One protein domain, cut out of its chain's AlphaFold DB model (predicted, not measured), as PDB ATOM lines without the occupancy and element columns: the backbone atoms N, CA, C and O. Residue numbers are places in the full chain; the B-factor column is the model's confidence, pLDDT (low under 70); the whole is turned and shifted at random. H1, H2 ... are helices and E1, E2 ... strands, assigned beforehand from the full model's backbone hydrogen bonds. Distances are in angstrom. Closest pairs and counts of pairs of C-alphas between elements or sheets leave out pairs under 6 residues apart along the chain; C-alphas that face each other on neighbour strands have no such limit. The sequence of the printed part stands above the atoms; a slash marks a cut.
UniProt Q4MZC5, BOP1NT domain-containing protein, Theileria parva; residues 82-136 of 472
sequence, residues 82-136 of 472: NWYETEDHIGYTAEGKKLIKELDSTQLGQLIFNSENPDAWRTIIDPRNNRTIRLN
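AT A GLANCE: This is residues 82 to 136 of the 472 residues of the protein "BOP1NT domain-containing protein" of Theileria parva (UniProt Q4MZC5). Two small antiparallel hairpins, E3-E4 and E1-E2, stand apart, the turn of E3-E4, residues 127 to 130, pointing toward E1-E2; one short helix, H1, lies off to one side. The 55 printed residues run E1, E2, H1, E3, E4; the class is mixed, with under half, 25, in named elements. The whole is only just loose, close to compact, with a radius of gyration of the C-alphas of 12.3 A and spans of 34 by 26 by 15 A.

HOW THE PARTS SIT: E3, residues 123 to 126, and E4, residues 131 to 134, form a hairpin at 154 degrees, with N 124 and O 133 2.8 A apart. H1, residues 107 to 116, is apart from E4; every O i to N i+4 pair in it is within hydrogen-bond range. E1, residues 89 to 92, and E2, residues 98 to 100, form a hairpin at 151 degrees, with N 90 and O 99 2.8 A apart. Both are apart from E3 and E4.

IN THESE COORDINATES: E4, 9.7 A long, ends at C-alpha 134 (7.478, -2.065, 45.735); E3 spans 9.5 A. H1 spans 14.3 A. E1, 8.2 A, begins at C-alpha 89 (-12.664, -6.568, 37.884); E2 spans 5.8 A.

THE WHOLE: The C-alphas farthest apart, of Glu 95 and Ser 115, are 34.5 A apart. The printed part has no cut and no long link. Residues 103 to 105 have pLDDT under 70.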
ATOM      1  N   ASN A  82      -7.057  -5.901  27.915       83.44
ATOM      2  CA  ASN A  82      -7.996  -4.898  27.416       83.44
ATOM      3  C   ASN A  82      -9.458  -5.369  27.457       83.44
ATOM      4  O   ASN A  82     -10.370  -4.553  27.514       83.44
ATOM      5  N   TRP A  83      -9.709  -6.684  27.452       85.06
ATOM      6  CA  TRP A  83     -11.071  -7.227  27.545       85.06
ATOM      7  C   TRP A  83     -11.748  -6.924  28.880       85.06
ATOM      8  O   TRP A  83     -12.973  -6.926  28.951       85.06
ATOM      9  N   TYR A  84     -10.962  -6.637  29.915       84.31
ATOM     10  CA  TYR A  84     -11.472  -6.239  31.217       84.31
ATOM     11  C   TYR A  84     -11.562  -4.719  31.367       84.31
ATOM     12  O   TYR A  84     -11.933  -4.274  32.440       84.31
ATOM     13  N   GLU A  85     -11.244  -3.890  30.362       81.69
ATOM     14  CA  GLU A  85     -11.267  -2.418  30.493       81.69
ATOM     15  C   GLU A  85     -12.639  -1.877  30.911       81.69
ATOM     16  O   GLU A  85     -12.700  -1.024  31.794       81.69
ATOM     17  N   THR A  86     -13.719  -2.419  30.343       84.50
ATOM     18  CA  THR A  86     -15.107  -2.023  30.638       84.50
ATOM     19  C   THR A  86     -15.679  -2.664  31.899       84.50
ATOM     20  O   THR A  86     -16.747  -2.264  32.348       84.50
ATOM     21  N   GLU A  87     -15.000  -3.672  32.441       83.44
ATOM     22  CA  GLU A  87     -15.441  -4.444  33.600       83.44
ATOM     23  C   GLU A  87     -14.797  -3.914  34.889       83.44
ATOM     24  O   GLU A  87     -13.652  -3.462  34.894       83.44
ATOM     25  N   ASP A  88     -15.488  -4.044  36.020       84.69
ATOM     26  CA  ASP A  88     -15.001  -3.533  37.317       84.69
ATOM     27  C   ASP A  88     -13.915  -4.423  37.968       84.69
ATOM     28  O   ASP A  88     -13.378  -4.113  39.034       84.69
ATOM     29  N   HIS A  89     -13.586  -5.562  37.352       85.69
ATOM     30  CA  HIS A  89     -12.664  -6.568  37.884       85.69
ATOM     31  C   HIS A  89     -11.759  -7.141  36.788       85.69
ATOM     32  O   HIS A  89     -12.115  -7.140  35.612       85.69
ATOM     33  N   ILE A  90     -10.592  -7.654  37.182       84.88
ATOM     34  CA  ILE A  90      -9.602  -8.272  36.293       84.88
ATOM     35  C   ILE A  90      -9.480  -9.750  36.666       84.88
ATOM     36  O   ILE A  90      -8.604 -10.162  37.423       84.88
ATOM     37  N   GLY A  91     -10.373 -10.574  36.122       86.62
ATOM     38  CA  GLY A  91     -10.351 -12.017  36.352       86.62
ATOM     39  C   GLY A  91     -10.700 -12.447  37.781       86.62
ATOM     40  O   GLY A  91     -11.367 -11.738  38.540       86.62
ATOM     41  N   TYR A  92     -10.270 -13.658  38.135       86.62
ATOM     42  CA  TYR A  92     -10.678 -14.343  39.360       86.62
ATOM     43  C   TYR A  92      -9.493 -15.033  40.038       86.62
ATOM     44  O   TYR A  92      -8.574 -15.522  39.372       86.62
ATOM     45  N   THR A  93      -9.543 -15.106  41.369       84.38
ATOM     46  CA  THR A  93      -8.571 -15.856  42.168       84.38
ATOM     47  C   THR A  93      -8.789 -17.366  42.060       84.38
ATOM     48  O   THR A  93      -9.826 -17.837  41.591       84.38
ATOM     49  N   ALA A  94      -7.829 -18.138  42.572       82.88
ATOM     50  CA  ALA A  94      -7.921 -19.588  42.752       82.88
ATOM     51  C   ALA A  94      -9.237 -20.074  43.392       82.88
ATOM     52  O   ALA A  94      -9.749 -21.129  43.029       82.88
ATOM     53  N   GLU A  95      -9.770 -19.287  44.326       84.00
ATOM     54  CA  GLU A  95     -10.991 -19.560  45.092       84.00
ATOM     55  C   GLU A  95     -12.271 -19.073  44.383       84.00
ATOM     56  O   GLU A  95     -13.365 -19.193  44.930       84.00
ATOM     57  N   GLY A  96     -12.153 -18.480  43.188       80.94
ATOM     58  CA  GLY A  96     -13.283 -17.956  42.413       80.94
ATOM     59  C   GLY A  96     -13.784 -16.575  42.852       80.94
ATOM     60  O   GLY A  96     -14.869 -16.159  42.445       80.94
ATOM     61  N   LYS A  97     -13.017 -15.834  43.664       84.75
ATOM     62  CA  LYS A  97     -13.350 -14.448  44.044       84.75
ATOM     63  C   LYS A  97     -12.916 -13.479  42.944       84.75
ATOM     64  O   LYS A  97     -11.856 -13.656  42.349       84.75
ATOM     65  N   LYS A  98     -13.729 -12.449  42.683       85.88
ATOM     66  CA  LYS A  98     -13.418 -11.389  41.708       85.88
ATOM     67  C   LYS A  98     -12.240 -10.544  42.198       85.88
ATOM     68  O   LYS A  98     -12.261 -10.087  43.339       85.88
ATOM     69  N   LEU A  99     -11.257 -10.304  41.331       85.44
ATOM     70  CA  LEU A  99     -10.157  -9.364  41.580       85.44
ATOM     71  C   LEU A  99     -10.593  -7.955  41.161       85.44
ATOM     72  O   LEU A  99     -10.496  -7.592  39.992       85.44
ATOM     73  N   ILE A 100     -11.146  -7.189  42.101       83.38
ATOM     74  CA  ILE A 100     -11.661  -5.830  41.857       83.38
ATOM     75  C   ILE A 100     -10.491  -4.892  41.554       83.38
ATOM     76  O   ILE A 100      -9.474  -4.971  42.237       83.38
ATOM     77  N   LYS A 101     -10.638  -4.012  40.556       80.31
ATOM     78  CA  LYS A 101      -9.628  -2.999  40.213       80.31
ATOM     79  C   LYS A 101      -9.457  -2.006  41.363       80.31
ATOM     80  O   LYS A 101     -10.436  -1.430  41.822       80.31
ATOM     81  N   GLU A 102      -8.223  -1.799  41.815       73.50
ATOM     82  CA  GLU A 102      -7.932  -0.882  42.935       73.50
ATOM     83  C   GLU A 102      -7.560   0.520  42.447       73.50
ATOM     84  O   GLU A 102      -7.746   1.504  43.157       73.50
ATOM     85  N   LEU A 103      -7.044   0.609  41.222       67.50
ATOM     86  CA  LEU A 103      -6.599   1.846  40.599       67.50
ATOM     87  C   LEU A 103      -7.277   1.999  39.240       67.50
ATOM     88  O   LEU A 103      -7.385   1.034  38.476       67.50
ATOM     89  N   ASP A 104      -7.675   3.227  38.913       68.25
ATOM     90  CA  ASP A 104      -8.118   3.564  37.564       68.25
ATOM     91  C   ASP A 104      -6.951   3.338  36.596       68.25
ATOM     92  O   ASP A 104      -5.939   4.038  36.641       68.25
ATOM     93  N   SER A 105      -7.095   2.382  35.672       64.50
ATOM     94  CA  SER A 105      -6.082   2.062  34.652       64.50
ATOM     95  C   SER A 105      -5.892   3.172  33.608       64.50
ATOM     96  O   SER A 105      -5.144   3.007  32.644       64.50
ATOM     97  N   THR A 106      -6.590   4.297  33.767       75.06
ATOM     98  CA  THR A 106      -6.445   5.477  32.922       75.06
ATOM     99  C   THR A 106      -5.103   6.159  33.180       75.06
ATOM    100  O   THR A 106      -4.536   6.112  34.271       75.06
ATOM    101  N   GLN A 107      -4.593   6.857  32.166       77.00
ATOM    102  CA  GLN A 107      -3.344   7.620  32.277       77.00
ATOM    103  C   GLN A 107      -3.409   8.684  33.383       77.00
ATOM    104  O   GLN A 107      -2.397   8.993  34.004       77.00
ATOM    105  N   LEU A 108      -4.605   9.218  33.648       80.06
ATOM    106  CA  LEU A 108      -4.833  10.167  34.729       80.06
ATOM    107  C   LEU A 108      -4.680   9.495  36.101       80.06
ATOM    108  O   LEU A 108      -4.002  10.045  36.961       80.06
ATOM    109  N   GLY A 109      -5.236   8.291  36.280       78.88
ATOM    110  CA  GLY A 109      -5.083   7.505  37.508       78.88
ATOM    111  C   GLY A 109      -3.626   7.141  37.791       78.88
ATOM    112  O   GLY A 109      -3.147   7.323  38.909       78.88
ATOM    113  N   GLN A 110      -2.874   6.741  36.759       79.19
ATOM    114  CA  GLN A 110      -1.429   6.505  36.876       79.19
ATOM    115  C   GLN A 110      -0.655   7.778  37.241       79.19
ATOM    116  O   GLN A 110       0.277   7.728  38.042       79.19
ATOM    117  N   LEU A 111      -1.034   8.928  36.679       82.06
ATOM    118  CA  LEU A 111      -0.396  10.208  36.984       82.06
ATOM    119  C   LEU A 111      -0.664  10.632  38.432       82.06
ATOM    120  O   LEU A 111       0.269  11.040  39.122       82.06
ATOM    121  N   ILE A 112      -1.903  10.480  38.904       83.75
ATOM    122  CA  ILE A 112      -2.282  10.766  40.293       83.75
ATOM    123  C   ILE A 112      -1.496   9.855  41.239       83.75
ATOM    124  O   ILE A 112      -0.811  10.361  42.127       83.75
ATOM    125  N   PHE A 113      -1.477   8.544  40.976       81.62
ATOM    126  CA  PHE A 113      -0.714   7.571  41.761       81.62
ATOM    127  C   PHE A 113       0.785   7.907  41.822       81.62
ATOM    128  O   PHE A 113       1.402   7.809  42.884       81.62
ATOM    129  N   ASN A 114       1.362   8.349  40.701       82.69
ATOM    130  CA  ASN A 114       2.761   8.769  40.631       82.69
ATOM    131  C   ASN A 114       3.032  10.093  41.361       82.69
ATOM    132  O   ASN A 114       4.159  10.323  41.793       82.69
ATOM    133  N   SER A 115       2.030  10.967  41.476       84.62
ATOM    134  CA  SER A 115       2.153  12.254  42.166       84.62
ATOM    135  C   SER A 115       1.955  12.148  43.681       84.62
ATOM    136  O   SER A 115       2.606  12.876  44.428       84.62
ATOM    137  N   GLU A 116       1.090  11.239  44.137       82.75
ATOM    138  CA  GLU A 116       0.761  11.066  45.556       82.75
ATOM    139  C   GLU A 116       1.774  10.179  46.292       82.75
ATOM    140  O   GLU A 116       2.031  10.396  47.478       82.75
ATOM    141  N   ASN A 117       2.397   9.213  45.604       82.88
ATOM    142  CA  ASN A 117       3.372   8.314  46.219       82.88
ATOM    143  C   ASN A 117       4.821   8.808  46.037       82.88
ATOM    144  O   ASN A 117       5.333   8.800  44.917       82.88
ATOM    145  N   PRO A 118       5.560   9.125  47.120       85.06
ATOM    146  CA  PRO A 118       6.964   9.541  47.017       85.06
ATOM    147  C   PRO A 118       7.893   8.415  46.522       85.06
ATOM    148  O   PRO A 118       8.950   8.678  45.950       85.06
ATOM    149  N   ASP A 119       7.486   7.155  46.708       83.56
ATOM    150  CA  ASP A 119       8.199   5.956  46.253       83.56
ATOM    151  C   ASP A 119       7.682   5.429  44.894       83.56
ATOM    152  O   ASP A 119       7.998   4.300  44.522       83.56
ATOM    153  N   ALA A 120       6.931   6.226  44.118       83.56
ATOM    154  CA  ALA A 120       6.381   5.806  42.818       83.56
ATOM    155  C   ALA A 120       7.441   5.286  41.826       83.56
ATOM    156  O   ALA A 120       7.195   4.395  41.024       83.56
ATOM    157  N   TRP A 121       8.668   5.804  41.905       82.44
ATOM    158  CA  TRP A 121       9.793   5.366  41.072       82.44
ATOM    159  C   TRP A 121      10.362   3.986  41.462       82.44
ATOM    160  O   TRP A 121      11.167   3.427  40.715       82.44
ATOM    161  N   ARG A 122       9.978   3.446  42.628       87.38
ATOM    162  CA  ARG A 122      10.329   2.096  43.115       87.38
ATOM    163  C   ARG A 122       9.174   1.106  42.989       87.38
ATOM    164  O   ARG A 122       9.393  -0.089  43.184       87.38
ATOM    165  N   THR A 123       7.959   1.575  42.728       87.12
ATOM    166  CA  THR A 123       6.779   0.721  42.629       87.12
ATOM    167  C   THR A 123       6.530   0.314  41.181       87.12
ATOM    168  O   THR A 123       6.562   1.122  40.257       87.12
ATOM    169  N   ILE A 124       6.296  -0.978  40.978       85.12
ATOM    170  CA  ILE A 124       5.887  -1.566  39.708       85.12
ATOM    171  C   ILE A 124       4.418  -1.943  39.842       85.12
ATOM    172  O   ILE A 124       4.015  -2.606  40.798       85.12
ATOM    173  N   ILE A 125       3.616  -1.510  38.879       83.12
ATOM    174  CA  ILE A 125       2.204  -1.869  38.796       83.12
ATOM    175  C   ILE A 125       2.115  -3.145  37.959       83.12
ATOM    176  O   ILE A 125       2.474  -3.128  36.781       83.12
ATOM    177  N   ASP A 126       1.655  -4.240  38.561       84.38
ATOM    178  CA  ASP A 126       1.297  -5.469  37.857       84.38
ATOM    179  C   ASP A 126      -0.184  -5.393  37.440       84.38
ATOM    180  O   ASP A 126      -1.075  -5.536  38.288       84.38
ATOM    181  N   PRO A 127      -0.479  -5.172  36.144       80.69
ATOM    182  CA  PRO A 127      -1.849  -5.036  35.662       80.69
ATOM    183  C   PRO A 127      -2.610  -6.367  35.643       80.69
ATOM    184  O   PRO A 127      -3.837  -6.366  35.657       80.69
ATOM    185  N   ARG A 128      -1.911  -7.508  35.597       80.50
ATOM    186  CA  ARG A 128      -2.524  -8.838  35.473       80.50
ATOM    187  C   ARG A 128      -3.043  -9.327  36.816       80.50
ATOM    188  O   ARG A 128      -4.151  -9.859  36.886       80.50
ATOM    189  N   ASN A 129      -2.255  -9.131  37.866       78.56
ATOM    190  CA  ASN A 129      -2.625  -9.503  39.229       78.56
ATOM    191  C   ASN A 129      -3.260  -8.345  40.015       78.56
ATOM    192  O   ASN A 129      -3.687  -8.556  41.150       78.56
ATOM    193  N   ASN A 130      -3.340  -7.152  39.407       77.38
ATOM    194  CA  ASN A 130      -3.847  -5.919  40.010       77.38
ATOM    195  C   ASN A 130      -3.167  -5.632  41.362       77.38
ATOM    196  O   ASN A 130      -3.820  -5.419  42.379       77.38
ATOM    197  N   ARG A 131      -1.829  -5.694  41.372       80.38
ATOM    198  CA  ARG A 131      -0.993  -5.457  42.557       80.38
ATOM    199  C   ARG A 131       0.052  -4.396  42.264       80.38
ATOM    200  O   ARG A 131       0.664  -4.387  41.200       80.38
ATOM    201  N   THR A 132       0.319  -3.544  43.242       81.75
ATOM    202  CA  THR A 132       1.463  -2.629  43.210       81.75
ATOM    203  C   THR A 132       2.592  -3.209  44.050       81.75
ATOM    204  O   THR A 132       2.487  -3.274  45.276       81.75
ATOM    205  N   ILE A 133       3.668  -3.649  43.405       84.56
ATOM    206  CA  ILE A 133       4.822  -4.260  44.068       84.56
ATOM    207  C   ILE A 133       5.906  -3.198  44.221       84.56
ATOM    208  O   ILE A 133       6.364  -2.612  43.242       84.56
ATOM    209  N   ARG A 134       6.335  -2.937  45.454       88.06
ATOM    210  CA  ARG A 134       7.478  -2.065  45.735       88.06
ATOM    211  C   ARG A 134       8.766  -2.884  45.667       88.06
ATOM    212  O   ARG A 134       8.910  -3.832  46.429       88.06
ATOM    213  N   LEU A 135       9.703  -2.481  44.810       89.31
ATOM    214  CA  LEU A 135      11.023  -3.107  44.736       89.31
ATOM    215  C   LEU A 135      11.823  -2.863  46.016       89.31
ATOM    216  O   LEU A 135      11.891  -1.725  46.505       89.31
ATOM    217  N   ASN A 136      12.462  -3.917  46.524       91.19
ATOM    218  CA  ASN A 136      13.393  -3.792  47.633       91.19
ATOM    219  C   ASN A 136      14.755  -3.268  47.142       91.19
ATOM    220  O   ASN A 136      15.077  -3.295  45.950       91.19
TER     221      ASN A 136